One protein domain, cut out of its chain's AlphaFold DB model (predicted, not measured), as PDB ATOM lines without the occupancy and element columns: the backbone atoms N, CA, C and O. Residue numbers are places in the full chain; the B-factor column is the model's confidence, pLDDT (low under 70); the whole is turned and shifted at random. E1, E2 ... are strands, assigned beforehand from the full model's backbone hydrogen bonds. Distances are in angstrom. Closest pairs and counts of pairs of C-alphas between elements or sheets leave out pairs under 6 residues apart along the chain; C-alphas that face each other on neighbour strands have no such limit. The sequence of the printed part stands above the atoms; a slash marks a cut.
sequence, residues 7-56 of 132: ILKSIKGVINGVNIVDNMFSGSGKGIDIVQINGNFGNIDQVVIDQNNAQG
ATOM      1  N   ILE A   7     118.511 107.586  99.324       98.06
ATOM      2  CA  ILE A   7     118.511 108.783 100.178       98.06
ATOM      3  C   ILE A   7     119.609 108.650 101.228       98.06
ATOM      4  O   ILE A   7     119.565 107.760 102.076       98.06
ATOM      5  N   LEU A   8     120.546 109.595 101.228       97.81
ATOM      6  CA  LEU A   8     121.509 109.797 102.303       97.81
ATOM      7  C   LEU A   8     120.895 110.727 103.345       97.81
ATOM      8  O   LEU A   8     120.757 111.935 103.135       97.81
ATOM      9  N   LYS A   9     120.497 110.156 104.482       96.88
ATOM     10  CA  LYS A   9     119.914 110.910 105.593       96.88
ATOM     11  C   LYS A   9     120.999 111.350 106.567       96.88
ATOM     12  O   LYS A   9     121.703 110.518 107.132       96.88
ATOM     13  N   SER A  10     121.087 112.652 106.803       95.94
ATOM     14  CA  SER A  10     122.017 113.212 107.779       95.94
ATOM     15  C   SER A  10     121.550 112.939 109.205       95.94
ATOM     16  O   SER A  10     120.448 113.320 109.603       95.94
ATOM     17  N   ILE A  11     122.418 112.300 109.991       94.06
ATOM     18  CA  ILE A  11     122.270 112.135 111.436       94.06
ATOM     19  C   ILE A  11     123.451 112.850 112.085       94.06
ATOM     20  O   ILE A  11     124.605 112.498 111.857       94.06
ATOM     21  N   LYS A  12     123.163 113.899 112.865       95.12
ATOM     22  CA  LYS A  12     124.173 114.780 113.487       95.12
ATOM     23  C   LYS A  12     125.151 115.440 112.493       95.12
ATOM     24  O   LYS A  12     126.215 115.886 112.902       95.12
ATOM     25  N   GLY A  13     124.803 115.531 111.207       95.00
ATOM     26  CA  GLY A  13     125.637 116.209 110.212       95.00
ATOM     27  C   GLY A  13     126.817 115.395 109.682       95.00
ATOM     28  O   GLY A  13     127.689 115.995 109.053       95.00
ATOM     29  N   VAL A  14     126.866 114.081 109.929       95.00
ATOM     30  CA  VAL A  14     128.015 113.224 109.597       95.00
ATOM     31  C   VAL A  14     127.631 112.146 108.586       95.00
ATOM     32  O   VAL A  14     126.598 111.494 108.734       95.00
ATOM     33  N   ILE A  15     128.499 111.932 107.599       95.75
ATOM     34  CA  ILE A  15     128.538 110.733 106.759       95.75
ATOM     35  C   ILE A  15     129.989 110.271 106.625       95.75
ATOM     36  O   ILE A  15     130.878 111.084 106.368       95.75
ATOM     37  N   ASN A  16     130.218 108.976 106.846       95.62
ATOM     38  CA  ASN A  16     131.535 108.368 106.726       95.62
ATOM     39  C   ASN A  16     131.433 106.951 106.149       95.62
ATOM     40  O   ASN A  16     130.563 106.195 106.586       95.62
ATOM     41  N   GLY A  17     132.302 106.608 105.197       96.06
ATOM     42  CA  GLY A  17     132.490 105.240 104.715       96.06
ATOM     43  C   GLY A  17     131.316 104.719 103.892       96.06
ATOM     44  O   GLY A  17     130.684 103.731 104.260       96.06
ATOM     45  N   VAL A  18     131.000 105.391 102.783       97.31
ATOM     46  CA  VAL A  18     129.884 105.015 101.900       97.31
ATOM     47  C   VAL A  18     130.346 104.973 100.451       97.31
ATOM     48  O   VAL A  18     130.782 105.990  99.923       97.31
ATOM     49  N   ASN A  19     130.154 103.827  99.793       98.19
ATOM     50  CA  ASN A  19     130.387 103.664  98.361       98.19
ATOM     51  C   ASN A  19     129.068 103.366  97.643       98.19
ATOM     52  O   ASN A  19     128.378 102.401  97.967       98.19
ATOM     53  N   ILE A  20     128.739 104.181  96.645       98.44
ATOM     54  CA  ILE A  20     127.659 103.946  95.685       98.44
ATOM     55  C   ILE A  20     128.325 103.967  94.314       98.44
ATOM     56  O   ILE A  20     128.461 105.022  93.695       98.44
ATOM     57  N   VAL A  21     128.817 102.810  93.884       98.31
ATOM     58  CA  VAL A  21     129.622 102.669  92.668       98.31
ATOM     59  C   VAL A  21     129.114 101.528  91.805       98.31
ATOM     60  O   VAL A  21     128.553 100.569  92.334       98.31
ATOM     61  N   ASP A  22     129.289 101.657  90.492       97.94
ATOM     62  CA  ASP A  22     128.974 100.621  89.500       97.94
ATOM     63  C   ASP A  22     127.505 100.150  89.507       97.94
ATOM     64  O   ASP A  22     127.191  99.011  89.158       97.94
ATOM     65  N   ASN A  23     126.572 101.033  89.885       97.88
ATOM     66  CA  ASN A  23     125.137 100.746  89.844       97.88
ATOM     67  C   ASN A  23     124.488 101.260  88.554       97.88
ATOM     68  O   ASN A  23     124.936 102.229  87.935       97.88
ATOM     69  N   MET A  24     123.355 100.654  88.196       96.94
ATOM     70  CA  MET A  24     122.481 101.111  87.118       96.94
ATOM     71  C   MET A  24     121.131 101.557  87.682       96.94
ATOM     72  O   MET A  24     120.427 100.781  88.325       96.94
ATOM     73  N   PHE A  25     120.754 102.799  87.395       97.38
ATOM     74  CA  PHE A  25     119.480 103.398  87.775       97.38
ATOM     75  C   PHE A  25     118.623 103.650  86.538       97.38
ATOM     76  O   PHE A  25     119.126 104.048  85.484       97.38
ATOM     77  N   SER A  26     117.314 103.435  86.662       96.94
ATOM     78  CA  SER A  26     116.377 103.618  85.557       96.94
ATOM     79  C   SER A  26     115.059 104.242  86.030       96.94
ATOM     80  O   SER A  26     114.419 103.769  86.974       96.94
ATOM     81  N   GLY A  27     114.639 105.313  85.361       96.75
ATOM     82  CA  GLY A  27     113.517 106.144  85.786       96.75
ATOM     83  C   GLY A  27     112.678 106.693  84.644       96.75
ATOM     84  O   GLY A  27     112.903 106.425  83.468       96.75
ATOM     85  N   SER A  28     111.637 107.417  85.020       96.12
ATOM     86  CA  SER A  28     110.545 107.892  84.179       96.12
ATOM     87  C   SER A  28     110.857 109.178  83.408       96.12
ATOM     88  O   SER A  28     109.997 109.657  82.673       96.12
ATOM     89  N   GLY A  29     112.052 109.757  83.564       95.69
ATOM     90  CA  GLY A  29     112.431 111.030  82.942       95.69
ATOM     91  C   GLY A  29     111.935 112.267  83.696       95.69
ATOM     92  O   GLY A  29     112.062 113.378  83.195       95.69
ATOM     93  N   LYS A  30     111.395 112.109  84.912       96.00
ATOM     94  CA  LYS A  30     110.833 113.207  85.724       96.00
ATOM     95  C   LYS A  30     111.872 114.005  86.523       96.00
ATOM     96  O   LYS A  30     111.509 114.725  87.447       96.00
ATOM     97  N   GLY A  31     113.155 113.867  86.188       94.88
ATOM     98  CA  GLY A  31     114.243 114.572  86.870       94.88
ATOM     99  C   GLY A  31     114.511 114.080  88.294       94.88
ATOM    100  O   GLY A  31     114.903 114.877  89.139       94.88
ATOM    101  N   ILE A  32     114.286 112.792  88.572       97.50
ATOM    102  CA  ILE A  32     114.635 112.182  89.863       97.50
ATOM    103  C   ILE A  32     116.143 111.930  89.908       97.50
ATOM    104  O   ILE A  32     116.694 111.314  88.997       97.50
ATOM    105  N   ASP A  33     116.805 112.391  90.965       98.19
ATOM    106  CA  ASP A  33     118.226 112.133  91.208       98.19
ATOM    107  C   ASP A  33     118.448 110.699  91.708       98.19
ATOM    108  O   ASP A  33     117.694 110.223  92.560       98.19
ATOM    109  N   ILE A  34     119.505 110.030  91.232       98.31
ATOM    110  CA  ILE A  34     119.846 108.658  91.662       98.31
ATOM    111  C   ILE A  34     120.264 108.571  93.137       98.31
ATOM    112  O   ILE A  34     120.046 107.553  93.795       98.31
ATOM    113  N   VAL A  35     120.835 109.656  93.662       98.31
ATOM    114  CA  VAL A  35     121.195 109.818  95.070       98.31
ATOM    115  C   VAL A  35     120.714 111.185  95.528       98.31
ATOM    116  O   VAL A  35     120.967 112.189  94.872       98.31
ATOM    117  N   GLN A  36     120.030 111.233  96.663       97.75
ATOM    118  CA  GLN A  36     119.483 112.452  97.245       97.75
ATOM    119  C   GLN A  36     120.010 112.644  98.661       97.75
ATOM    120  O   GLN A  36     120.301 111.680  99.369       97.75
ATOM    121  N   ILE A  37     120.092 113.897  99.096       96.44
ATOM    122  CA  ILE A  37     120.428 114.246 100.476       96.44
ATOM    123  C   ILE A  37     119.151 114.640 101.215       96.44
ATOM    124  O   ILE A  37     118.373 115.462 100.737       96.44
ATOM    125  N   ASN A  38     118.972 114.102 102.420       96.69
ATOM    126  CA  ASN A  38     117.987 114.582 103.379       96.69
ATOM    127  C   ASN A  38     118.704 115.158 104.611       96.69
ATOM    128  O   ASN A  38     119.302 114.421 105.400       96.69
ATOM    129  N   GLY A  39     118.634 116.481 104.762       94.62
ATOM    130  CA  GLY A  39     119.331 117.240 105.799       94.62
ATOM    131  C   GLY A  39     120.619 117.890 105.290       94.62
ATOM    132  O   GLY A  39     120.836 118.006 104.091       94.62
ATOM    133  N   ASN A  40     121.473 118.342 106.208       93.62
ATOM    134  CA  ASN A  40     122.759 118.958 105.875       93.62
ATOM    135  C   ASN A  40     123.914 118.098 106.399       93.62
ATOM    136  O   ASN A  40     123.859 117.631 107.539       93.62
ATOM    137  N   PHE A  41     124.958 117.916 105.594       94.75
ATOM    138  CA  PHE A  41     126.184 117.226 105.994       94.75
ATOM    139  C   PHE A  41     127.303 118.247 106.200       94.75
ATOM    140  O   PHE A  41     127.750 118.902 105.261       94.75
ATOM    141  N   GLY A  42     127.745 118.397 107.448       92.38
ATOM    142  CA  GLY A  42     128.882 119.251 107.799       92.38
ATOM    143  C   GLY A  42     130.208 118.504 107.695       92.38
ATOM    144  O   GLY A  42     131.200 119.076 107.243       92.38
ATOM    145  N   ASN A  43     130.202 117.223 108.068       94.31
ATOM    146  CA  ASN A  43     131.357 116.342 108.020       94.31
ATOM    147  C   ASN A  43     131.104 115.199 107.028       94.31
ATOM    148  O   ASN A  43     130.194 114.391 107.221       94.31
ATOM    149  N   ILE A  44     131.895 115.184 105.959       95.00
ATOM    150  CA  ILE A  44     131.831 114.214 104.866       95.00
ATOM    151  C   ILE A  44     133.230 113.629 104.734       95.00
ATOM    152  O   ILE A  44     134.182 114.358 104.425       95.00
ATOM    153  N   ASP A  45     133.344 112.332 104.978       94.31
ATOM    154  CA  ASP A  45     134.609 111.613 104.916       94.31
ATOM    155  C   ASP A  45     134.421 110.261 104.226       94.31
ATOM    156  O   ASP A  45     133.395 109.618 104.409       94.31
ATOM    157  N   GLN A  46     135.373 109.842 103.396       93.62
ATOM    158  CA  GLN A  46     135.331 108.537 102.710       93.62
ATOM    159  C   GLN A  46     133.974 108.206 102.042       93.62
ATOM    160  O   GLN A  46     133.441 107.105 102.191       93.62
ATOM    161  N   VAL A  47     133.382 109.178 101.335       96.81
ATOM    162  CA  VAL A  47     132.150 108.980 100.555       96.81
ATOM    163  C   VAL A  47     132.486 109.000  99.074       96.81
ATOM    164  O   VAL A  47     132.961 110.016  98.571       96.81
ATOM    165  N   VAL A  48     132.203 107.900  98.381       97.62
ATOM    166  CA  VAL A  48     132.430 107.756  96.943       97.62
ATOM    167  C   VAL A  48     131.111 107.448  96.250       97.62
ATOM    168  O   VAL A  48     130.467 106.434  96.510       97.62
ATOM    169  N   ILE A  49     130.713 108.330  95.341       98.19
ATOM    170  CA  ILE A  49     129.608 108.108  94.415       98.19
ATOM    171  C   ILE A  49     130.174 108.332  93.022       98.19
ATOM    172  O   ILE A  49     130.435 109.472  92.643       98.19
ATOM    173  N   ASP A  50     130.407 107.257  92.283       97.75
ATOM    174  CA  ASP A  50     131.092 107.324  90.991       97.75
ATOM    175  C   ASP A  50     130.702 106.139  90.100       97.75
ATOM    176  O   ASP A  50     130.151 105.153  90.578       97.75
ATOM    177  N   GLN A  51     130.952 106.245  88.795       96.38
ATOM    178  CA  GLN A  51     130.759 105.178  87.802       96.38
ATOM    179  C   GLN A  51     129.341 104.576  87.752       96.38
ATOM    180  O   GLN A  51     129.125 103.491  87.218       96.38
ATOM    181  N   ASN A  52     128.337 105.296  88.258       97.50
ATOM    182  CA  ASN A  52     126.941 104.893  88.125       97.50
ATOM    183  C   ASN A  52     126.388 105.300  86.753       97.50
ATOM    184  O   ASN A  52     126.743 106.344  86.204       97.50
ATOM    185  N   ASN A  53     125.459 104.506  86.228       96.62
ATOM    186  CA  ASN A  53     124.699 104.828  85.023       96.62
ATOM    187  C   ASN A  53     123.256 105.190  85.400       96.62
ATOM    188  O   ASN A  53     122.651 104.539  86.252       96.62
ATOM    189  N   ALA A  54     122.700 106.218  84.764       96.44
ATOM    190  CA  ALA A  54     121.342 106.684  84.994       96.44
ATOM    191  C   ALA A  54     120.602 106.852  83.660       96.44
ATOM    192  O   ALA A  54     120.942 107.718  82.854       96.44
ATOM    193  N   GLN A  55     119.548 106.063  83.445       96.69
ATOM    194  CA  GLN A  55     118.643 106.218  82.306       96.69
ATOM    195  C   GLN A  55     117.324 106.847  82.765       96.69
ATOM    196  O   GLN A  55     116.600 106.267  83.567       96.69
ATOM    197  N   GLY A  56     116.979 108.030  82.248       96.25
ATOM    198  CA  GLY A  56     115.741 108.724  82.638       96.25
ATOM    199  C   GLY A  56     115.750 109.262  84.079       96.25
ATOM    200  O   GLY A  56     114.687 109.516  84.645       96.25
TER     201      GLY A  56
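AT A GLANCE: This is residues 7 to 56 of the 132 residues of an uncharacterized protein of Kingdonia uniflora (UniProt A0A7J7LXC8). The chain is wound in two stacked turns of a short solenoid, E1, E2 and E3 in the first and E4, E5 and E6 in the second, each strand side by side with its match. The 50 printed residues hold no named helix and six strands, E1 to E6, in three parallel two-strand sheets, E1 with E4, E2 with E5, E3 with E6: all strand. The whole is loose, radius of gyration of the C-alphas 12.3 A, and flat, 33 by 21 by 10 A.

IN THESE COORDINATES: E1 is residues 7 to 9, from C-alpha 7 at (118.511, 108.783, 100.178). E2, residues 14 to 21, is 20.0 A long and bends by 64 degrees at residue 17; E3 is 24 to 26. E4 is 35 to 38. E5, 43 to 50, is 19.3 A long and bends by 69 degrees at residue 46. E6, 53 to 55, ends at C-alpha 55 (118.643, 106.218, 82.306).

HOW THE PARTS SIT: E1 and E4 are parallel at 30 degrees, N 8 to O 36 2.8 A. E2 and E5 are parallel at 7 degrees, N 20 to O 48 2.8 A. E3 and E6 are parallel at 14 degrees, N 25 to O 53 2.8 A.

THE WHOLE: The C-alphas farthest apart, Lys 12 and Ser 28, are 33.0 A apart. The printed part has no cut and no long link; no printed residue is under 70.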